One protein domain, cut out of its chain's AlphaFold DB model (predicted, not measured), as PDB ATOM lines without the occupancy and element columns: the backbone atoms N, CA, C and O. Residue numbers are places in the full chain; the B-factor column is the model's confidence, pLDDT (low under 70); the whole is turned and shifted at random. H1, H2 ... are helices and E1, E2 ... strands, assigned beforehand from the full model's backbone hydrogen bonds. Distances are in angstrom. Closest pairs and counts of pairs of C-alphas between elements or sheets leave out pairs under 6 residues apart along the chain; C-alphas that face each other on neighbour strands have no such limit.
ATOM      1  N   LYS A   4     -16.463  -3.956 -36.566       69.31
ATOM      2  CA  LYS A   4     -16.992  -3.710 -37.921       69.31
ATOM      3  C   LYS A   4     -17.386  -5.009 -38.621       69.31
ATOM      4  O   LYS A   4     -18.507  -5.112 -39.112       69.31
ATOM      5  N   LEU A   5     -16.510  -6.013 -38.584       70.75
ATOM      6  CA  LEU A   5     -16.794  -7.342 -39.125       70.75
ATOM      7  C   LEU A   5     -17.978  -7.996 -38.398       70.75
ATOM      8  O   LEU A   5     -18.850  -8.563 -39.040       70.75
ATOM      9  N   LEU A   6     -18.076  -7.832 -37.073       78.50
ATOM     10  CA  LEU A   6     -19.229  -8.256 -36.277       78.50
ATOM     11  C   LEU A   6     -20.520  -7.610 -36.741       78.50
ATOM     12  O   LEU A   6     -21.499  -8.317 -36.956       78.50
ATOM     13  N   LYS A   7     -20.525  -6.291 -36.936       80.69
ATOM     14  CA  LYS A   7     -21.704  -5.608 -37.462       80.69
ATOM     15  C   LYS A   7     -22.138  -6.218 -38.786       80.69
ATOM     16  O   LYS A   7     -23.292  -6.597 -38.899       80.69
ATOM     17  N   LEU A   8     -21.222  -6.357 -39.738       73.69
ATOM     18  CA  LEU A   8     -21.541  -6.848 -41.077       73.69
ATOM     19  C   LEU A   8     -22.012  -8.295 -41.063       73.69
ATOM     20  O   LEU A   8     -23.060  -8.580 -41.632       73.69
ATOM     21  N   THR A   9     -21.308  -9.162 -40.331       79.19
ATOM     22  CA  THR A   9     -21.682 -10.565 -40.154       79.19
ATOM     23  C   THR A   9     -23.044 -10.712 -39.494       79.19
ATOM     24  O   THR A   9     -23.796 -11.576 -39.908       79.19
ATOM     25  N   LEU A  10     -23.393  -9.903 -38.487       81.38
ATOM     26  CA  LEU A  10     -24.697 -10.013 -37.820       81.38
ATOM     27  C   LEU A  10     -25.834  -9.334 -38.588       81.38
ATOM     28  O   LEU A  10     -26.995  -9.677 -38.380       81.38
ATOM     29  N   THR A  11     -25.518  -8.368 -39.451       71.50
ATOM     30  CA  THR A  11     -26.498  -7.733 -40.341       71.50
ATOM     31  C   THR A  11     -26.607  -8.420 -41.697       71.50
ATOM     32  O   THR A  11     -27.354  -7.927 -42.542       71.50
ATOM     33  N   SER A  12     -25.869  -9.512 -41.927       74.69
ATOM     34  CA  SER A  12     -25.999 -10.269 -43.167       74.69
ATOM     35  C   SER A  12     -27.377 -10.932 -43.262       74.69
ATOM     36  O   SER A  12     -28.056 -11.151 -42.256       74.69
ATOM     37  N   GLY A  13     -27.782 -11.283 -44.476       75.56
ATOM     38  CA  GLY A  13     -29.072 -11.877 -44.780       75.56
ATOM     39  C   GLY A  13     -29.326 -13.204 -44.076       75.56
ATOM     40  O   GLY A  13     -28.427 -13.886 -43.572       75.56
ATOM     41  N   SER A  14     -30.597 -13.606 -44.102       76.38
ATOM     42  CA  SER A  14     -31.091 -14.820 -43.446       76.38
ATOM     43  C   SER A  14     -30.408 -16.102 -43.923       76.38
ATOM     44  O   SER A  14     -30.394 -17.083 -43.192       76.38
ATOM     45  N   SER A  15     -29.795 -16.114 -45.112       80.88
ATOM     46  CA  SER A  15     -29.020 -17.261 -45.601       80.88
ATOM     47  C   SER A  15     -27.760 -17.534 -44.768       80.88
ATOM     48  O   SER A  15     -27.346 -18.692 -44.648       80.88
ATOM     49  N   LYS A  16     -27.184 -16.504 -44.132       86.38
ATOM     50  CA  LYS A  16     -25.966 -16.597 -43.316       86.38
ATOM     51  C   LYS A  16     -26.237 -16.456 -41.823       86.38
ATOM     52  O   LYS A  16     -25.474 -17.035 -41.053       86.38
ATOM     53  N   VAL A  17     -27.272 -15.717 -41.416       91.19
ATOM     54  CA  VAL A  17     -27.530 -15.342 -40.015       91.19
ATOM     55  C   VAL A  17     -28.903 -15.805 -39.558       91.19
ATOM     56  O   VAL A  17     -29.916 -15.552 -40.202       91.19
ATOM     57  N   PHE A  18     -28.940 -16.402 -38.374       93.56
ATOM     58  CA  PHE A  18     -30.153 -16.752 -37.661       93.56
ATOM     59  C   PHE A  18     -30.178 -16.061 -36.293       93.56
ATOM     60  O   PHE A  18     -29.573 -16.509 -35.313       93.56
ATOM     61  N   ASN A  19     -30.863 -14.916 -36.250       92.25
ATOM     62  CA  ASN A  19     -30.921 -14.023 -35.096       92.25
ATOM     63  C   ASN A  19     -32.032 -14.429 -34.116       92.25
ATOM     64  O   ASN A  19     -33.117 -13.844 -34.085       92.25
ATOM     65  N   VAL A  20     -31.757 -15.459 -33.314       93.06
ATOM     66  CA  VAL A  20     -32.696 -15.991 -32.313       93.06
ATOM     67  C   VAL A  20     -33.026 -14.933 -31.258       93.06
ATOM     68  O   VAL A  20     -34.186 -14.813 -30.861       93.06
ATOM     69  N   LEU A  21     -32.039 -14.122 -30.867       91.25
ATOM     70  CA  LEU A  21     -32.215 -12.993 -29.955       91.25
ATOM     71  C   LEU A  21     -33.304 -12.020 -30.427       91.25
ATOM     72  O   LEU A  21     -34.241 -11.737 -29.683       91.25
ATOM     73  N   GLU A  22     -33.197 -11.510 -31.656       89.94
ATOM     74  CA  GLU A  22     -34.155 -10.545 -32.208       89.94
ATOM     75  C   GLU A  22     -35.575 -11.122 -32.246       89.94
ATOM     76  O   GLU A  22     -36.517 -10.467 -31.801       89.94
ATOM     77  N   ILE A  23     -35.719 -12.365 -32.709       89.56
ATOM     78  CA  ILE A  23     -37.022 -13.032 -32.842       89.56
ATOM     79  C   ILE A  23     -37.656 -13.260 -31.465       89.56
ATOM     80  O   ILE A  23     -38.833 -12.955 -31.260       89.56
ATOM     81  N   THR A  24     -36.868 -13.717 -30.488       89.44
ATOM     82  CA  THR A  24     -37.328 -13.916 -29.104       89.44
ATOM     83  C   THR A  24     -37.820 -12.600 -28.496       89.44
ATOM     84  O   THR A  24     -38.865 -12.563 -27.845       89.44
ATOM     85  N   ARG A  25     -37.101 -11.496 -28.736       87.56
ATOM     86  CA  ARG A  25     -37.485 -10.161 -28.251       87.56
ATOM     87  C   ARG A  25     -38.760  -9.645 -28.914       87.56
ATOM     88  O   ARG A  25     -39.622  -9.116 -28.217       87.56
ATOM     89  N   GLN A  26     -38.892  -9.813 -30.229       86.44
ATOM     90  CA  GLN A  26     -40.103  -9.439 -30.967       86.44
ATOM     91  C   GLN A  26     -41.321 -10.221 -30.462       86.44
ATOM     92  O   GLN A  26     -42.378  -9.633 -30.245       86.44
ATOM     93  N   SER A  27     -41.157 -11.521 -30.192       83.50
ATOM     94  CA  SER A  27     -42.223 -12.349 -29.622       83.50
ATOM     95  C   SER A  27     -42.605 -11.916 -28.201       83.50
ATOM     96  O   SER A  27     -43.790 -11.838 -27.894       83.50
ATOM     97  N   ALA A  28     -41.632 -11.555 -27.355       82.38
ATOM     98  CA  ALA A  28     -41.897 -11.051 -26.004       82.38
ATOM     99  C   ALA A  28     -42.646  -9.707 -26.003       82.38
ATOM    100  O   ALA A  28     -43.513  -9.476 -25.160       82.38
ATOM    101  N   ALA A  29     -42.335  -8.822 -26.954       80.62
ATOM    102  CA  ALA A  29     -42.986  -7.520 -27.085       80.62
ATOM    103  C   ALA A  29     -44.460  -7.620 -27.526       80.62
ATOM    104  O   ALA A  29     -45.227  -6.691 -27.284       80.62
ATOM    105  N   ALA A  30     -44.871  -8.739 -28.133       76.38
ATOM    106  CA  ALA A  30     -46.240  -8.966 -28.599       76.38
ATOM    107  C   ALA A  30     -47.247  -9.316 -27.476       76.38
ATOM    108  O   ALA A  30     -48.434  -9.479 -27.752       76.38
ATOM    109  N   GLY A  31     -46.811  -9.401 -26.211       58.06
ATOM    110  CA  GLY A  31     -47.691  -9.497 -25.034       58.06
ATOM    111  C   GLY A  31     -48.212 -10.899 -24.681       58.06
ATOM    112  O   GLY A  31     -48.856 -11.053 -23.644       58.06
ATOM    113  N   THR A  32     -47.922 -11.923 -25.484       64.06
ATOM    114  CA  THR A  32     -48.101 -13.346 -25.133       64.06
ATOM    115  C   THR A  32     -46.830 -13.919 -24.498       64.06
ATOM    116  O   THR A  32     -45.775 -13.286 -24.561       64.06
ATOM    117  N   GLU A  33     -46.888 -15.121 -23.900       65.50
ATOM    118  CA  GLU A  33     -45.649 -15.828 -23.540       65.50
ATOM    119  C   GLU A  33     -44.732 -15.887 -24.776       65.50
ATOM    120  O   GLU A  33     -45.189 -16.305 -25.845       65.50
ATOM    121  N   PRO A  34     -43.469 -15.429 -24.671       67.69
ATOM    122  CA  PRO A  34     -42.577 -15.400 -25.816       67.69
ATOM    123  C   PRO A  34     -42.358 -16.822 -26.309       67.69
ATOM    124  O   PRO A  34     -41.924 -17.685 -25.538       67.69
ATOM    125  N   ALA A  35     -42.616 -17.050 -27.594       78.81
ATOM    126  CA  ALA A  35     -42.206 -18.276 -28.248       78.81
ATOM    127  C   ALA A  35     -40.687 -18.392 -28.084       78.81
ATOM    128  O   ALA A  35     -39.948 -17.488 -28.468       78.81
ATOM    129  N   ARG A  36     -40.230 -19.480 -27.460       87.62
ATOM    130  CA  ARG A  36     -38.807 -19.785 -27.301       87.62
ATOM    131  C   ARG A  36     -38.446 -20.907 -28.245       87.62
ATOM    132  O   ARG A  36     -39.166 -21.898 -28.329       87.62
ATOM    133  N   LEU A  37     -37.320 -20.746 -28.923       91.19
ATOM    134  CA  LEU A  37     -36.755 -21.804 -29.743       91.19
ATOM    135  C   LEU A  37     -36.103 -22.875 -28.868       91.19
ATOM    136  O   LEU A  37     -36.292 -24.059 -29.107       91.19
ATOM    137  N   PHE A  38     -35.357 -22.443 -27.849       90.94
ATOM    138  CA  PHE A  38     -34.607 -23.332 -26.971       90.94
ATOM    139  C   PHE A  38     -35.202 -23.383 -25.568       90.94
ATOM    140  O   PHE A  38     -35.661 -22.375 -25.020       90.94
ATOM    141  N   SER A  39     -35.108 -24.545 -24.934       86.94
ATOM    142  CA  SER A  39     -35.419 -24.699 -23.513       86.94
ATOM    143  C   SER A  39     -34.326 -24.065 -22.645       86.94
ATOM    144  O   SER A  39     -34.621 -23.370 -21.668       86.94
ATOM    145  N   VAL A  40     -33.059 -24.230 -23.041       85.19
ATOM    146  CA  VAL A  40     -31.905 -23.544 -22.448       85.19
ATOM    147  C   VAL A  40     -32.010 -22.045 -22.735       85.19
ATOM    148  O   VAL A  40     -31.800 -21.585 -23.859       85.19
ATOM    149  N   ARG A  41     -32.325 -21.254 -21.699       83.69
ATOM    150  CA  ARG A  41     -32.589 -19.813 -21.854       83.69
ATOM    151  C   ARG A  41     -31.469 -19.051 -22.571       83.69
ATOM    152  O   ARG A  41     -31.832 -18.330 -23.496       83.69
ATOM    153  N   PRO A  42     -30.170 -19.206 -22.229       84.12
ATOM    154  CA  PRO A  42     -29.098 -18.478 -22.909       84.12
ATOM    155  C   PRO A  42     -29.127 -18.602 -24.433       84.12
ATOM    156  O   PRO A  42     -28.937 -17.601 -25.114       84.12
ATOM    157  N   LEU A  43     -29.442 -19.784 -24.979       89.81
ATOM    158  CA  LEU A  43     -29.468 -20.013 -26.429       89.81
ATOM    159  C   LEU A  43     -30.502 -19.137 -27.157       89.81
ATOM    160  O   LEU A  43     -30.307 -18.810 -28.323       89.81
ATOM    161  N   ASN A  44     -31.566 -18.700 -26.472       90.12
ATOM    162  CA  ASN A  44     -32.557 -17.786 -27.050       90.12
ATOM    163  C   ASN A  44     -32.065 -16.336 -27.168       90.12
ATOM    164  O   ASN A  44     -32.726 -15.520 -27.802       90.12
ATOM    165  N   TYR A  45     -30.920 -16.015 -26.564       88.12
ATOM    166  CA  TYR A  45     -30.289 -14.695 -26.622       88.12
ATOM    167  C   TYR A  45     -29.022 -14.693 -27.487       88.12
ATOM    168  O   TYR A  45     -28.278 -13.713 -27.493       88.12
ATOM    169  N   GLY A  46     -28.772 -15.784 -28.214       91.56
ATOM    170  CA  GLY A  46     -27.664 -15.898 -29.149       91.56
ATOM    171  C   GLY A  46     -28.041 -15.536 -30.585       91.56
ATOM    172  O   GLY A  46     -29.214 -15.483 -30.966       91.56
ATOM    173  N   VAL A  47     -27.011 -15.330 -31.400       93.81
ATOM    174  CA  VAL A  47     -27.106 -15.192 -32.854       93.81
ATOM    175  C   VAL A  47     -26.254 -16.280 -33.490       93.81
ATOM    176  O   VAL A  47     -25.056 -16.368 -33.219       93.81
ATOM    177  N   PHE A  48     -26.864 -17.116 -34.326       94.25
ATOM    178  CA  PHE A  48     -26.142 -18.141 -35.071       94.25
ATOM    179  C   PHE A  48     -25.761 -17.604 -36.442       94.25
ATOM    180  O   PHE A  48     -26.548 -16.899 -37.068       94.25
ATOM    181  N   PHE A  49     -24.575 -17.945 -36.931       92.69
ATOM    182  CA  PHE A  49     -24.144 -17.533 -38.261       92.69
ATOM    183  C   PHE A  49     -23.194 -18.544 -38.901       92.69
ATOM    184  O   PHE A  49     -22.547 -19.338 -38.215       92.69
ATOM    185  N   LYS A  50     -23.150 -18.539 -40.236       90.38
ATOM    186  CA  LYS A  50     -22.290 -19.414 -41.040       90.38
ATOM    187  C   LYS A  50     -20.984 -18.730 -41.393       90.38
ATOM    188  O   LYS A  50     -20.989 -17.641 -41.972       90.38
ATOM    189  N   GLU A  51     -19.873 -19.407 -41.145       85.75
ATOM    190  CA  GLU A  51     -18.542 -18.966 -41.568       85.75
ATOM    191  C   GLU A  51     -17.808 -20.081 -42.309       85.75
ATOM    192  O   GLU A  51     -18.101 -21.255 -42.084       85.75
ATOM    193  N   PRO A  52     -16.866 -19.752 -43.207       77.62
ATOM    194  CA  PRO A  52     -15.916 -20.742 -43.694       77.62
ATOM    195  C   PRO A  52     -15.214 -21.408 -42.505       77.62
ATOM    196  O   PRO A  52     -14.804 -20.729 -41.565       77.62
ATOM    197  N   ALA A  53     -15.070 -22.733 -42.534       73.88
ATOM    198  CA  ALA A  53     -14.328 -23.426 -41.487       73.88
ATOM    199  C   ALA A  53     -12.855 -22.960 -41.486       73.88
ATOM    200  O   ALA A  53     -12.167 -23.063 -42.504       73.88
ATOM    201  N   LEU A  54     -12.376 -22.434 -40.352       61.88
ATOM    202  CA  LEU A  54     -10.992 -21.968 -40.193       61.88
ATOM    203  C   LEU A  54     -10.004 -23.154 -40.130       61.88
ATOM    204  O   LEU A  54     -10.315 -24.199 -39.563       61.88
ATOM    205  N   ASP A  55      -8.806 -22.948 -40.693       46.94
ATOM    206  CA  ASP A  55      -7.590 -23.782 -40.632       46.94
ATOM    207  C   ASP A  55      -7.686 -25.267 -41.042       46.94
ATOM    208  O   ASP A  55      -8.178 -26.123 -40.311       46.94
ATOM    209  N   GLY A  56      -7.072 -25.610 -42.187       43.53
ATOM    210  CA  GLY A  56      -6.548 -26.952 -42.517       43.53
ATOM    211  C   GLY A  56      -7.545 -28.114 -42.632       43.53
ATOM    212  O   GLY A  56      -7.138 -29.213 -43.015       43.53
ATOM    213  N   LYS A  57      -8.822 -27.879 -42.313       41.59
ATOM    214  CA  LYS A  57      -9.918 -28.851 -42.388       41.59
ATOM    215  C   LYS A  57     -10.848 -28.635 -43.585       41.59
ATOM    216  O   LYS A  57     -11.524 -29.545 -44.055       41.59
ATOM    217  N   ALA A  58     -10.850 -27.435 -44.155       45.62
ATOM    218  CA  ALA A  58     -11.474 -27.202 -45.448       45.62
ATOM    219  C   ALA A  58     -10.602 -27.843 -46.545       45.62
ATOM    220  O   ALA A  58      -9.485 -27.394 -46.797       45.62
ATOM    221  N   GLY A  59     -11.092 -28.917 -47.175       45.44
ATOM    222  CA  GLY A  59     -10.442 -29.546 -48.336       45.44
ATOM    223  C   GLY A  59     -10.144 -31.043 -48.217       45.44
ATOM    224  O   GLY A  59      -9.717 -31.646 -49.203       45.44
ATOM    225  N   ARG A  60     -10.395 -31.680 -47.065       44.25
ATOM    226  CA  ARG A  60     -10.403 -33.149 -46.980       44.25
ATOM    227  C   ARG A  60     -11.768 -33.697 -47.406       44.25
ATOM    228  O   ARG A  60     -12.789 -33.111 -47.039       44.25
ATOM    229  N   PRO A  61     -11.824 -34.822 -48.144       44.94
ATOM    230  CA  PRO A  61     -13.092 -35.464 -48.476       44.94
ATOM    231  C   PRO A  61     -13.900 -35.757 -47.202       44.94
ATOM    232  O   PRO A  61     -13.472 -36.552 -46.369       44.94
ATOM    233  N   GLY A  62     -15.054 -35.103 -47.045       50.41
ATOM    234  CA  GLY A  62     -15.971 -35.310 -45.918       50.41
ATOM    235  C   GLY A  62     -15.847 -34.334 -44.739       50.41
ATOM    236  O   GLY A  62     -16.659 -34.435 -43.820       50.41
ATOM    237  N   GLU A  63     -14.903 -33.385 -44.744       56.91
ATOM    238  CA  GLU A  63     -14.822 -32.346 -43.703       56.91
ATOM    239  C   GLU A  63     -15.687 -31.114 -44.065       56.91
ATOM    240  O   GLU A  63     -15.774 -30.737 -45.239       56.91
ATOM    241  N   PRO A  64     -16.385 -30.497 -43.086       56.75
ATOM    242  CA  PRO A  64     -17.331 -29.420 -43.355       56.75
ATOM    243  C   PRO A  64     -16.610 -28.154 -43.832       56.75
ATOM    244  O   PRO A  64     -15.749 -27.612 -43.147       56.75
ATOM    245  N   VAL A  65     -17.015 -27.658 -45.002       72.25
ATOM    246  CA  VAL A  65     -16.515 -26.404 -45.601       72.25
ATOM    247  C   VAL A  65     -17.057 -25.170 -44.860       72.25
ATOM    248  O   VAL A  65     -16.505 -24.076 -44.960       72.25
ATOM    249  N   ILE A  66     -18.137 -25.352 -44.096       82.62
ATOM    250  CA  ILE A  66     -18.871 -24.300 -43.398       82.62
ATOM    251  C   ILE A  66     -18.992 -24.687 -41.927       82.62
ATOM    252  O   ILE A  66     -19.439 -25.789 -41.606       82.62
ATOM    253  N   ASP A  67     -18.640 -23.762 -41.045       87.88
ATOM    254  CA  ASP A  67     -18.868 -23.865 -39.615       87.88
ATOM    255  C   ASP A  67     -20.100 -23.055 -39.192       87.88
ATOM    256  O   ASP A  67     -20.520 -22.103 -39.855       87.88
ATOM    257  N   THR A  68     -20.704 -23.459 -38.077       92.44
ATOM    258  CA  THR A  68     -21.800 -22.718 -37.452       92.44
ATOM    259  C   THR A  68     -21.285 -22.130 -36.162       92.44
ATOM    260  O   THR A  68     -20.912 -22.857 -35.242       92.44
ATOM    261  N   MET A  69     -21.279 -20.811 -36.109       92.81
ATOM    262  CA  MET A  69     -20.837 -20.047 -34.960       92.81
ATOM    263  C   MET A  69     -22.054 -19.576 -34.179       92.81
ATOM    264  O   MET A  69     -23.084 -19.230 -34.757       92.81
ATOM    265  N   LEU A  70     -21.923 -19.551 -32.861       93.19
ATOM    266  CA  LEU A  70     -22.884 -18.959 -31.948       93.19
ATOM    267  C   LEU A  70     -22.242 -17.749 -31.288       93.19
ATOM    268  O   LEU A  70     -21.237 -17.889 -30.594       93.19
ATOM    269  N   TYR A  71     -22.824 -16.578 -31.515       92.38
ATOM    270  CA  TYR A  71     -22.446 -15.325 -30.884       92.38
ATOM    271  C   TYR A  71     -23.407 -14.980 -29.747       92.38
ATOM    272  O   TYR A  71     -24.623 -14.955 -29.936       92.38
ATOM    273  N   PHE A  72     -22.849 -14.672 -28.581       89.12
ATOM    274  CA  PHE A  72     -23.561 -14.156 -27.422       89.12
ATOM    275  C   PHE A  72     -23.111 -12.727 -27.139       89.12
ATOM    276  O   PHE A  72     -21.946 -12.531 -26.771       89.12
ATOM    277  N   PRO A  73     -23.995 -11.728 -27.274       89.19
ATOM    278  CA  PRO A  73     -23.655 -10.370 -26.892       89.19
ATOM    279  C   PRO A  73     -23.536 -10.257 -25.368       89.19
ATOM    280  O   PRO A  73     -24.292 -10.887 -24.630       89.19
ATOM    281  N   TYR A  74     -22.604  -9.428 -24.891       85.56
ATOM    282  CA  TYR A  74     -22.523  -9.094 -23.463       85.56
ATOM    283  C   TYR A  74     -23.706  -8.230 -23.011       85.56
ATOM    284  O   TYR A  74     -24.139  -8.331 -21.868       85.56
ATOM    285  N   ASP A  75     -24.240  -7.419 -23.926       85.12
ATOM    286  CA  ASP A  75     -25.452  -6.627 -23.743       85.12
ATOM    287  C   ASP A  75     -26.426  -6.915 -24.896       85.12
ATOM    288  O   ASP A  75     -26.152  -6.623 -26.064       85.12
ATOM    289  N   ALA A  76     -27.584  -7.489 -24.564       82.12
ATOM    290  CA  ALA A  76     -28.621  -7.846 -25.526       82.12
ATOM    291  C   ALA A  76     -29.254  -6.627 -26.225       82.12
ATOM    292  O   ALA A  76     -29.794  -6.782 -27.325       82.12
ATOM    293  N   ASP A  77     -29.205  -5.437 -25.617       83.94
ATOM    294  CA  ASP A  77     -29.649  -4.167 -26.209       83.94
ATOM    295  C   ASP A  77     -28.594  -3.556 -27.128       83.94
ATOM    296  O   ASP A  77     -28.910  -2.752 -28.007       83.94
ATOM    297  N   ARG A  78     -27.335  -3.963 -26.955       84.25
ATOM    298  CA  ARG A  78     -26.187  -3.402 -27.661       84.25
ATOM    299  C   ARG A  78     -25.321  -4.502 -28.253       84.25
ATOM    300  O   ARG A  78     -24.119  -4.582 -28.009       84.25
ATOM    301  N   ILE A  79     -25.933  -5.298 -29.128       85.06
ATOM    302  CA  ILE A  79     -25.316  -6.483 -29.750       85.06
ATOM    303  C   ILE A  79     -24.010  -6.203 -30.508       85.06
ATOM    304  O   ILE A  79     -23.269  -7.123 -30.821       85.06
ATOM    305  N   LEU A  80     -23.729  -4.944 -30.848       85.06
ATOM    306  CA  LEU A  80     -22.514  -4.541 -31.557       85.06
ATOM    307  C   LEU A  80     -21.390  -4.086 -30.615       85.06
ATOM    308  O   LEU A  80     -20.293  -3.801 -31.087       85.06
ATOM    309  N   GLU A  81     -21.630  -3.950 -29.309       85.00
ATOM    310  CA  GLU A  81     -20.623  -3.454 -28.357       85.00
ATOM    311  C   GLU A  81     -19.632  -4.525 -27.898       85.00
ATOM    312  O   GLU A  81     -18.553  -4.182 -27.420       85.00
ATOM    313  N   GLY A  82     -19.941  -5.802 -28.115       82.56
ATOM    314  CA  GLY A  82     -19.036  -6.900 -27.805       82.56
ATOM    315  C   GLY A  82     -19.777  -8.136 -27.325       82.56
ATOM    316  O   GLY A  82     -20.935  -8.086 -26.919       82.56
ATOM    317  N   GLY A  83     -19.105  -9.275 -27.421       86.94
ATOM    318  CA  GLY A  83     -19.652 -10.558 -27.012       86.94
ATOM    319  C   GLY A  83     -18.650 -11.684 -27.201       86.94
ATOM    320  O   GLY A  83     -17.531 -11.463 -27.668       86.94
ATOM    321  N   ALA A  84     -19.071 -12.896 -26.861       87.38
ATOM    322  CA  ALA A  84     -18.294 -14.107 -27.078       87.38
ATOM    323  C   ALA A  84     -18.852 -14.900 -28.259       87.38
ATOM    324  O   ALA A  84     -20.057 -14.911 -28.493       87.38
ATOM    325  N   SER A  85     -17.982 -15.601 -28.980       89.44
ATOM    326  CA  SER A  85     -18.374 -16.506 -30.057       89.44
ATOM    327  C   SER A  85     -17.772 -17.887 -29.845       89.44
ATOM    328  O   SER A  85     -16.594 -17.992 -29.500       89.44
ATOM    329  N   VAL A  86     -18.546 -18.938 -30.096       90.38
ATOM    330  CA  VAL A  86     -18.085 -20.328 -30.024       90.38
ATOM    331  C   VAL A  86     -18.598 -21.120 -31.223       90.38
ATOM    332  O   VAL A  86     -19.732 -20.933 -31.663       90.38
ATOM    333  N   SER A  87     -17.756 -21.997 -31.761       91.25
ATOM    334  CA  SER A  87     -18.141 -22.921 -32.828       91.25
ATOM    335  C   SER A  87     -18.978 -24.073 -32.271       91.25
ATOM    336  O   SER A  87     -18.634 -24.650 -31.239       91.25
ATOM    337  N   LEU A  88     -20.030 -24.476 -32.991       90.75
ATOM    338  CA  LEU A  88     -20.809 -25.690 -32.698       90.75
ATOM    339  C   LEU A  88     -19.996 -26.985 -32.930       90.75
ATOM    340  O   LEU A  88     -20.457 -28.090 -32.624       90.75
ATOM    341  N   ASN A  89     -18.802 -26.877 -33.515       87.19
ATOM    342  CA  ASN A  89     -17.828 -27.957 -33.649       87.19
ATOM    343  C   ASN A  89     -16.732 -27.925 -32.569       87.19
ATOM    344  O   ASN A  89     -15.927 -28.857 -32.515       87.19
ATOM    345  N   ASP A  90     -16.682 -26.898 -31.714       86.56
ATOM    346  CA  ASP A  90     -15.702 -26.824 -30.627       86.56
ATOM    347  C   ASP A  90     -16.041 -27.865 -29.550       86.56
ATOM    348  O   ASP A  90     -17.167 -27.936 -29.056       86.56
ATOM    349  N   SER A  91     -15.053 -28.663 -29.138       85.69
ATOM    350  CA  SER A  91     -15.217 -29.650 -28.062       85.69
ATOM    351  C   SER A  91     -15.572 -29.014 -26.713       85.69
ATOM    352  O   SER A  91     -16.076 -29.692 -25.819       85.69
ATOM    353  N   ARG A  92     -15.331 -27.710 -26.561       86.19
ATOM    354  CA  ARG A  92     -15.665 -26.913 -25.379       86.19
ATOM    355  C   ARG A  92     -17.043 -26.262 -25.468       86.19
ATOM    356  O   ARG A  92     -17.432 -25.621 -24.494       86.19
ATOM    357  N   PHE A  93     -17.785 -26.416 -26.571       87.44
ATOM    358  CA  PHE A  93     -19.092 -25.776 -26.770       87.44
ATOM    359  C   PHE A  93     -20.016 -25.971 -25.562       87.44
ATOM    360  O   PHE A  93     -20.468 -24.997 -24.966       87.44
ATOM    361  N   ASP A  94     -20.201 -27.214 -25.112       84.75
ATOM    362  CA  ASP A  94     -21.068 -27.512 -23.966       84.75
ATOM    363  C   ASP A  94     -20.589 -26.852 -22.663       84.75
ATOM    364  O   ASP A  94     -21.402 -26.469 -21.823       84.75
ATOM    365  N   ALA A  95     -19.272 -26.720 -22.467       84.81
ATOM    366  CA  ALA A  95     -18.715 -26.041 -21.299       84.81
ATOM    367  C   ALA A  95     -18.998 -24.534 -21.344       84.81
ATOM    368  O   ALA A  95     -19.431 -23.973 -20.341       84.81
ATOM    369  N   VAL A  96     -18.846 -23.920 -22.520       84.44
ATOM    370  CA  VAL A  96     -19.159 -22.505 -22.758       84.44
ATOM    371  C   VAL A  96     -20.648 -22.230 -22.525       84.44
ATOM    372  O   VAL A  96     -20.994 -21.287 -21.817       84.44
ATOM    373  N   ILE A  97     -21.549 -23.081 -23.035       83.75
ATOM    374  CA  ILE A  97     -22.995 -22.932 -22.797       83.75
ATOM    375  C   ILE A  97     -23.336 -23.032 -21.309       83.75
ATOM    376  O   ILE A  97     -24.156 -22.252 -20.820       83.75
ATOM    377  N   ARG A  98     -22.705 -23.956 -20.571       81.56
ATOM    378  CA  ARG A  98     -22.893 -24.063 -19.116       81.56
ATOM    379  C   ARG A  98     -22.445 -22.796 -18.392       81.56
ATOM    380  O   ARG A  98     -23.187 -22.294 -17.556       81.56
ATOM    381  N   GLU A  99     -21.274 -22.264 -18.725       82.25
ATOM    382  CA  GLU A  99     -20.749 -21.028 -18.132       82.25
ATOM    383  C   GLU A  99     -21.685 -19.832 -18.371       82.25
ATOM    384  O   GLU A  99     -22.026 -19.096 -17.437       82.25
ATOM    385  N   PHE A 100     -22.206 -19.694 -19.596       77.88
ATOM    386  CA  PHE A 100     -23.225 -18.691 -19.893       77.88
ATOM    387  C   PHE A 100     -24.511 -18.933 -19.099       77.88
ATOM    388  O   PHE A 100     -25.021 -18.007 -18.476       77.88
ATOM    389  N   ALA A 101     -25.017 -20.166 -19.041       76.81
ATOM    390  CA  ALA A 101     -26.213 -20.497 -18.262       76.81
ATOM    391  C   ALA A 101     -26.086 -20.116 -16.781       76.81
ATOM    392  O   ALA A 101     -27.036 -19.573 -16.208       76.81
ATOM    393  N   HIS A 102     -24.912 -20.319 -16.181       76.00
ATOM    394  CA  HIS A 102     -24.637 -19.864 -14.819       76.00
ATOM    395  C   HIS A 102     -24.721 -18.338 -14.688       76.00
ATOM    396  O   HIS A 102     -25.339 -17.844 -13.746       76.00
ATOM    397  N   SER A 103     -24.186 -17.595 -15.661       72.75
ATOM    398  CA  SER A 103     -24.236 -16.124 -15.686       72.75
ATOM    399  C   SER A 103     -25.666 -15.573 -15.794       72.75
ATOM    400  O   SER A 103     -25.968 -14.526 -15.230       72.75
ATOM    401  N   PHE A 104     -26.577 -16.302 -16.447       67.94
ATOM    402  CA  PHE A 104     -28.004 -15.956 -16.542       67.94
ATOM    403  C   PHE A 104     -28.840 -16.398 -15.323       67.94
ATOM    404  O   PHE A 104     -30.072 -16.335 -15.362       67.94
ATOM    405  N   GLY A 105     -28.205 -16.888 -14.251       66.25
ATOM    406  CA  GLY A 105     -28.902 -17.390 -13.061       66.25
ATOM    407  C   GLY A 105     -29.740 -18.645 -13.326       66.25
ATOM    408  O   GLY A 105     -30.551 -19.044 -12.489       66.25
ATOM    409  N   THR A 106     -29.565 -19.284 -14.486       64.69
ATOM    410  CA  THR A 106     -30.243 -20.533 -14.823       64.69
ATOM    411  C   THR A 106     -29.436 -21.701 -14.284       64.69
ATOM    412  O   THR A 106     -28.404 -22.073 -14.833       64.69
ATOM    413  N   THR A 107     -29.899 -22.269 -13.174       53.44
ATOM    414  CA  THR A 107     -29.336 -23.494 -12.606       53.44
ATOM    415  C   THR A 107     -30.231 -24.671 -12.985       53.44
ATOM    416  O   THR A 107     -31.406 -24.726 -12.637       53.44
ATOM    417  N   GLY A 108     -29.668 -25.612 -13.745       53.03
ATOM    418  CA  GLY A 108     -30.341 -26.848 -14.140       53.03
ATOM    419  C   GLY A 108     -31.021 -26.782 -15.508       53.03
ATOM    420  O   GLY A 108     -31.704 -25.816 -15.833       53.03
ATOM    421  N   HIS A 109     -30.884 -27.881 -16.253       53.28
ATOM    422  CA  HIS A 109     -31.411 -28.149 -17.601       53.28
ATOM    423  C   HIS A 109     -30.542 -27.627 -18.748       53.28
ATOM    424  O   HIS A 109     -30.989 -26.865 -19.592       53.28
ATOM    425  N   THR A 110     -29.290 -28.084 -18.801       54.56
ATOM    426  CA  THR A 110     -28.380 -27.871 -19.943       54.56
ATOM    427  C   THR A 110     -28.537 -28.913 -21.050       54.56
ATOM    428  O   THR A 110     -27.807 -28.865 -22.032       54.56
ATOM    429  N   ASP A 111     -29.441 -29.879 -20.890       59.38
ATOM    430  CA  ASP A 111     -29.599 -30.981 -21.832       59.38
ATOM    431  C   ASP A 111     -31.075 -31.323 -22.019       59.38
ATOM    432  O   ASP A 111     -31.629 -32.176 -21.327       59.38
ATOM    433  N   THR A 112     -31.731 -30.618 -22.937       70.62
ATOM    434  CA  THR A 112     -32.969 -31.130 -23.517       70.62
ATOM    435  C   THR A 112     -32.610 -31.784 -24.848       70.62
ATOM    436  O   THR A 112     -31.880 -31.209 -25.660       70.62
ATOM    437  N   GLY A 113     -33.105 -33.003 -25.086       82.06
ATOM    438  CA  GLY A 113     -32.904 -33.685 -26.371       82.06
ATOM    439  C   GLY A 113     -33.366 -32.826 -27.557       82.06
ATOM    440  O   GLY A 113     -32.741 -32.852 -28.615       82.06
ATOM    441  N   THR A 114     -34.387 -31.992 -27.338       86.75
ATOM    442  CA  THR A 114     -34.897 -31.004 -28.295       86.75
ATOM    443  C   THR A 114     -33.860 -29.938 -28.653       86.75
ATOM    444  O   THR A 114     -33.607 -29.731 -29.837       86.75
ATOM    445  N   ASP A 115     -33.201 -29.304 -27.676       89.50
ATOM    446  CA  ASP A 115     -32.201 -28.263 -27.961       89.50
ATOM    447  C   ASP A 115     -31.012 -28.832 -28.743       89.50
ATOM    448  O   ASP A 115     -30.544 -28.218 -29.703       89.50
ATOM    449  N   LYS A 116     -30.561 -30.045 -28.395       89.81
ATOM    450  CA  LYS A 116     -29.512 -30.748 -29.150       89.81
ATOM    451  C   LYS A 116     -29.939 -31.054 -30.583       89.81
ATOM    452  O   LYS A 116     -29.124 -30.919 -31.495       89.81
ATOM    453  N   ALA A 117     -31.196 -31.442 -30.797       91.81
ATOM    454  CA  ALA A 117     -31.729 -31.674 -32.135       91.81
ATOM    455  C   ALA A 117     -31.778 -30.374 -32.956       91.81
ATOM    456  O   ALA A 117     -31.362 -30.370 -34.115       91.81
ATOM    457  N   ILE A 118     -32.176 -29.252 -32.344       94.50
ATOM    458  CA  ILE A 118     -32.159 -27.937 -33.001       94.50
ATOM    459  C   ILE A 118     -30.727 -27.529 -33.364       94.50
ATOM    460  O   ILE A 118     -30.458 -27.178 -34.511       94.50
ATOM    461  N   LEU A 119     -29.784 -27.624 -32.423       93.75
ATOM    462  CA  LEU A 119     -28.372 -27.314 -32.677       93.75
ATOM    463  C   LEU A 119     -27.786 -28.196 -33.787       93.75
ATOM    464  O   LEU A 119     -27.008 -27.711 -34.609       93.75
ATOM    465  N   ARG A 120     -28.189 -29.469 -33.857       91.94
ATOM    466  CA  ARG A 120     -27.804 -30.382 -34.939       91.94
ATOM    467  C   ARG A 120     -28.330 -29.915 -36.297       91.94
ATOM    468  O   ARG A 120     -27.554 -29.891 -37.247       91.94
ATOM    469  N   VAL A 121     -29.596 -29.500 -36.385       93.25
ATOM    470  CA  VAL A 121     -30.178 -28.934 -37.617       93.25
ATOM    471  C   VAL A 121     -29.394 -27.708 -38.073       93.25
ATOM    472  O   VAL A 121     -28.963 -27.639 -39.225       93.25
ATOM    473  N   LEU A 122     -29.154 -26.767 -37.154       94.25
ATOM    474  CA  LEU A 122     -28.389 -25.558 -37.454       94.25
ATOM    475  C   LEU A 122     -26.981 -25.902 -37.931       94.25
ATOM    476  O   LEU A 122     -26.507 -25.286 -38.876       94.25
ATOM    477  N   LYS A 123     -26.332 -26.898 -37.324       91.06
ATOM    478  CA  LYS A 123     -24.986 -27.355 -37.678       91.06
ATOM    479  C   LYS A 123     -24.913 -28.011 -39.057       91.06
ATOM    480  O   LYS A 123     -24.003 -27.706 -39.821       91.06
ATOM    481  N   GLU A 124     -25.833 -28.918 -39.363       88.19
ATOM    482  CA  GLU A 124     -25.791 -29.732 -40.584       88.19
ATOM    483  C   GLU A 124     -26.308 -29.002 -41.828       88.19
ATOM    484  O   GLU A 124     -25.983 -29.400 -42.946       88.19
ATOM    485  N   SER A 125     -27.082 -27.927 -41.659       91.38
ATOM    486  CA  SER A 125     -27.533 -27.122 -42.793       91.38
ATOM    487  C   SER A 125     -26.373 -26.304 -43.389       91.38
ATOM    488  O   SER A 125     -25.651 -25.643 -42.641       91.38
ATOM    489  N   PRO A 126     -26.175 -26.259 -44.716       90.06
ATOM    490  CA  PRO A 126     -25.141 -25.423 -45.330       90.06
ATOM    491  C   PRO A 126     -25.486 -23.923 -45.315       90.06
ATOM    492  O   PRO A 126     -24.615 -23.073 -45.490       90.06
ATOM    493  N   SER A 127     -26.751 -23.579 -45.082       91.75
ATOM    494  CA  SER A 127     -27.241 -22.204 -44.993       91.75
ATOM    495  C   SER A 127     -28.302 -22.104 -43.898       91.75
ATOM    496  O   SER A 127     -28.984 -23.079 -43.586       91.75
ATOM    497  N   LEU A 128     -28.418 -20.935 -43.281       93.44
ATOM    498  CA  LEU A 128     -29.466 -20.637 -42.304       93.44
ATOM    499  C   LEU A 128     -30.731 -20.075 -42.961       93.44
ATOM    500  O   LEU A 128     -31.624 -19.607 -42.259       93.44
ATOM    501  N   ASP A 129     -30.821 -20.161 -44.294       92.25
ATOM    502  CA  ASP A 129     -31.994 -19.718 -45.031       92.25
ATOM    503  C   ASP A 129     -33.268 -20.372 -44.467       92.25
ATOM    504  O   ASP A 129     -33.278 -21.592 -44.240       92.25
ATOM    505  N   PRO A 130     -34.351 -19.607 -44.245       91.94
ATOM    506  CA  PRO A 130     -35.492 -20.135 -43.520       91.94
ATOM    507  C   PRO A 130     -36.205 -21.286 -44.244       91.94
ATOM    508  O   PRO A 130     -36.744 -22.180 -43.589       91.94
ATOM    509  N   PHE A 131     -36.148 -21.332 -45.581       90.38
ATOM    510  CA  PHE A 131     -36.654 -22.466 -46.352       90.38
ATOM    511  C   PHE A 131     -35.863 -23.748 -46.050       90.38
ATOM    512  O   PHE A 131     -36.441 -24.810 -45.779       90.38
ATOM    513  N   LEU A 132     -34.530 -23.659 -46.061       91.69
ATOM    514  CA  LEU A 132     -33.654 -24.798 -45.783       91.69
ATOM    515  C   LEU A 132     -33.753 -25.238 -44.321       91.69
ATOM    516  O   LEU A 132     -33.815 -26.436 -44.047       91.69
ATOM    517  N   LEU A 133     -33.850 -24.295 -43.382       92.69
ATOM    518  CA  LEU A 133     -34.072 -24.622 -41.977       92.69
ATOM    519  C   LEU A 133     -35.407 -25.338 -41.777       92.69
ATOM    520  O   LEU A 133     -35.418 -26.420 -41.195       92.69
ATOM    521  N   LYS A 134     -36.511 -24.806 -42.315       90.56
ATOM    522  CA  LYS A 134     -37.841 -25.426 -42.200       90.56
ATOM    523  C   LYS A 134     -37.850 -26.854 -42.745       90.56
ATOM    524  O   LYS A 134     -38.314 -27.766 -42.066       90.56
ATOM    525  N   THR A 135     -37.276 -27.069 -43.927       87.75
ATOM    526  CA  THR A 135     -37.196 -28.410 -44.537       87.75
ATOM    527  C   THR A 135     -36.283 -29.366 -43.760       87.75
ATOM    528  O   THR A 135     -36.575 -30.558 -43.672       87.75
ATOM    529  N   THR A 136     -35.206 -28.867 -43.148       89.88
ATOM    530  CA  THR A 136     -34.305 -29.680 -42.316       89.88
ATOM    531  C   THR A 136     -34.932 -30.025 -40.962       89.88
ATOM    532  O   THR A 136     -34.826 -31.167 -40.521       89.88
ATOM    533  N   PHE A 137     -35.636 -29.088 -40.320       91.06
ATOM    534  CA  PHE A 137     -36.397 -29.349 -39.094       91.06
ATOM    535  C   PHE A 137     -37.467 -30.422 -39.318       91.06
ATOM    536  O   PHE A 137     -37.530 -31.380 -38.551       91.06
ATOM    537  N   GLN A 138     -38.227 -30.321 -40.415       86.81
ATOM    538  CA  GLN A 138     -39.211 -31.333 -40.816       86.81
ATOM    539  C   GLN A 138     -38.569 -32.711 -41.020       86.81
ATOM    540  O   GLN A 138     -39.081 -33.707 -40.522       86.81
ATOM    541  N   ARG A 139     -37.405 -32.775 -41.684       84.25
ATOM    542  CA  ARG A 139     -36.663 -34.032 -41.886       84.25
ATOM    543  C   ARG A 139     -36.289 -34.724 -40.573       84.25
ATOM    544  O   ARG A 139     -36.248 -35.951 -40.534       84.25
ATOM    545  N   TYR A 140     -35.958 -33.955 -39.539       86.94
ATOM    546  CA  TYR A 140     -35.549 -34.482 -38.237       86.94
ATOM    547  C   TYR A 140     -36.694 -34.597 -37.227       86.94
ATOM    548  O   TYR A 140     -36.424 -34.909 -36.070       86.94
ATOM    549  N   ASP A 141     -37.939 -34.364 -37.654       87.06
ATOM    550  CA  ASP A 141     -39.124 -34.355 -36.788       87.06
ATOM    551  C   ASP A 141     -38.976 -33.400 -35.585       87.06
ATOM    552  O   ASP A 141     -39.395 -33.663 -34.459       87.06
ATOM    553  N   VAL A 142     -38.315 -32.262 -35.820       90.31
ATOM    554  CA  VAL A 142     -38.089 -31.229 -34.808       90.31
ATOM    555  C   VAL A 142     -39.111 -30.121 -35.013       90.31
ATOM    556  O   VAL A 142     -39.061 -29.382 -35.996       90.31
ATOM    557  N   THR A 143     -40.030 -29.980 -34.062       88.25
ATOM    558  CA  THR A 143     -41.013 -28.891 -34.074       88.25
ATOM    559  C   THR A 143     -40.388 -27.617 -33.512       88.25
ATOM    560  O   THR A 143     -39.873 -27.617 -32.394       88.25
ATOM    561  N   VAL A 144     -40.462 -26.522 -34.271       90.69
ATOM    562  CA  VAL A 144     -40.025 -25.183 -33.848       90.69
ATOM    563  C   VAL A 144     -41.146 -24.167 -34.082       90.69
ATOM    564  O   VAL A 144     -41.956 -24.372 -34.986       90.69
ATOM    565  N   PRO A 145     -41.224 -23.069 -33.307       89.94
ATOM    566  CA  PRO A 145     -42.255 -22.059 -33.531       89.94
ATOM    567  C   PRO A 145     -42.083 -21.353 -34.887       89.94
ATOM    568  O   PRO A 145     -40.975 -20.927 -35.223       89.94
ATOM    569  N   ASP A 146     -43.180 -21.141 -35.622       86.81
ATOM    570  CA  ASP A 146     -43.166 -20.529 -36.965       86.81
ATOM    571  C   ASP A 146     -42.527 -19.133 -37.001       86.81
ATOM    572  O   ASP A 146     -41.913 -18.752 -37.999       86.81
ATOM    573  N   ALA A 147     -42.591 -18.388 -35.890       88.12
ATOM    574  CA  ALA A 147     -41.939 -17.085 -35.743       88.12
ATOM    575  C   ALA A 147     -40.426 -17.134 -36.038       88.12
ATOM    576  O   ALA A 147     -39.857 -16.147 -36.506       88.12
ATOM    577  N   TYR A 148     -39.780 -18.283 -35.813       89.19
ATOM    578  CA  TYR A 148     -38.360 -18.481 -36.098       89.19
ATOM    579  C   TYR A 148     -38.064 -18.827 -37.558       89.19
ATOM    580  O   TYR A 148     -36.927 -18.703 -37.993       89.19
ATOM    581  N   LEU A 149     -39.062 -19.217 -38.349       87.75
ATOM    582  CA  LEU A 149     -38.856 -19.647 -39.730       87.75
ATOM    583  C   LEU A 149     -39.109 -18.541 -40.759       87.75
ATOM    584  O   LEU A 149     -39.012 -18.847 -41.936       87.75
ATOM    585  N   ARG A 150     -39.411 -17.296 -40.333       84.25
ATOM    586  CA  ARG A 150     -39.474 -16.009 -41.088       84.25
ATOM    587  C   ARG A 150     -39.581 -16.100 -42.629       84.25
ATOM    588  O   ARG A 150     -38.905 -15.360 -43.338       84.25
ATOM    589  N   ILE A 151     -40.450 -16.961 -43.146       88.19
ATOM    590  CA  ILE A 151     -40.696 -17.172 -44.572       88.19
ATOM    591  C   ILE A 151     -42.160 -16.885 -44.839       88.19
ATOM    592  O   ILE A 151     -43.035 -17.339 -44.102       88.19
ATOM    593  N   THR A 152     -42.420 -16.096 -45.873       89.31
ATOM    594  CA  THR A 152     -43.796 -15.810 -46.286       89.31
ATOM    595  C   THR A 152     -44.395 -17.025 -46.986       89.31
ATOM    596  O   THR A 152     -43.672 -17.801 -47.617       89.31
TER     597      THR A 152
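Overview. This is residues 4 to 152 of the 364 residues of an uncharacterized protein of Rhodospirillum centenum (strain ATCC 51521 / SW) (UniProt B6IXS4). A small twisted sheet of three strands, E1, E2 and E3, lies close to the middle, and a linked row of helices curves past it like a horseshoe: from H4 over E2 and E3, through H3, H2, H7 and H6, to H5, which comes back to the sheet near E2 and E1. H1 sits by itself near E1, and the long loop of residues 53 to 65 between E1 and E2 makes one end of the longest axis. The printed part has 149 residues with seven named helices and three named strands, in the order H1 H2 H3 E1 E2 E3 H4 H5 H6 H7, and the class is mixed, helices and strands. The sheet has the order E1, E2, E3, antiparallel throughout. The whole is compact, with a radius of gyration of the C-alphas of 15.0 A and spans of 48 by 32 by 32 A.

Along the chain. Find C-alpha 66 at (-18.871, -24.300, -43.398); from there E2, residues 66 to 73, runs 22.1 A to C-alpha 73 at (-23.655, -10.370, -26.892). E1 is residues 47 to 52, 16.5 A long, and E3 is residues 83 to 87, 13.7 A long. Next look at H4, residues 93 to 103, 15.6 A, and at H5, residues 113 to 124, 16.4 A. H2 takes residues 20 to 29, 14.3 A, and H6 residues 130 to 139, 14.0 A. The shorter helices are H1, residues 4 to 10, 10.0 A; H3, residues 41 to 45, 7.4 A; and H7, residues 146 to 149, 5.2 A, which ends at C-alpha 149 at (-38.856, -19.647, -39.730).

Arrangement. Begin with the sheet, a meander, each strand the antiparallel neighbour of the one before. E1 and E2 form a hairpin at 145 degrees, with N 49 and O 69 2.9 A apart, within hydrogen-bond range. E2 and E3 form a hairpin at 155 degrees, with N 72 and O 84 at 2.8 A. The sheet is only just strongly twisted, its C-alphas up to 4.2 A off the best plane. Residues 17 to 18 pair antiparallel with residues 48 to 49 of E1. H4 is on the sheet at a height of 10.6 A, over E2 and E3, and runs along the strands, at 15 degrees to E3 on the local plane, which is fitted to just 6 C-alphas. H5 only grazes the sheet, with residues 119 to 124; its closest C-alphas to E2 are those of Lys 123 and Thr 68, 5.6 A. H1, H2 and H3 also only graze it. H3 touches H4, closest at the C-alphas of Pro 42 and Ala 101, 5.8 A, and H2 at Tyr 45 and Leu 21, 4.2 A. H7 touches H2, C-alphas 148 and 23 being closest at 6.5 A, and H6, C-alphas 149 and 130 at 5.1 A. H5 touches H6 with residues 118 to 122 alone, closest at the C-alphas of Val 121 and Thr 136, 6.3 A, at a steep tilt of 54 degrees, opposite ways. H6 and H7 are not on the sheet. H1 touches no helix. In H1, H2, H4, H5 and H6 every O i to N i+4 pair is within hydrogen-bond range; H3 has 0 of 1, but 2 of 2 O i to N i+3 pairs, and H7 is too short for an O i to N i+4 pair.

Size, cuts and confidence. The two C-alphas farthest apart, those of Gly 31 and Arg 60, are 49.3 A apart. The printed part has no cut. The links H2 to H3 and E1 to E2 are long. Mean pLDDT of the printed part is 81.4; look for values under 70 at residue 4 and residues 31 to 34, 54 to 64 and 104 to 111.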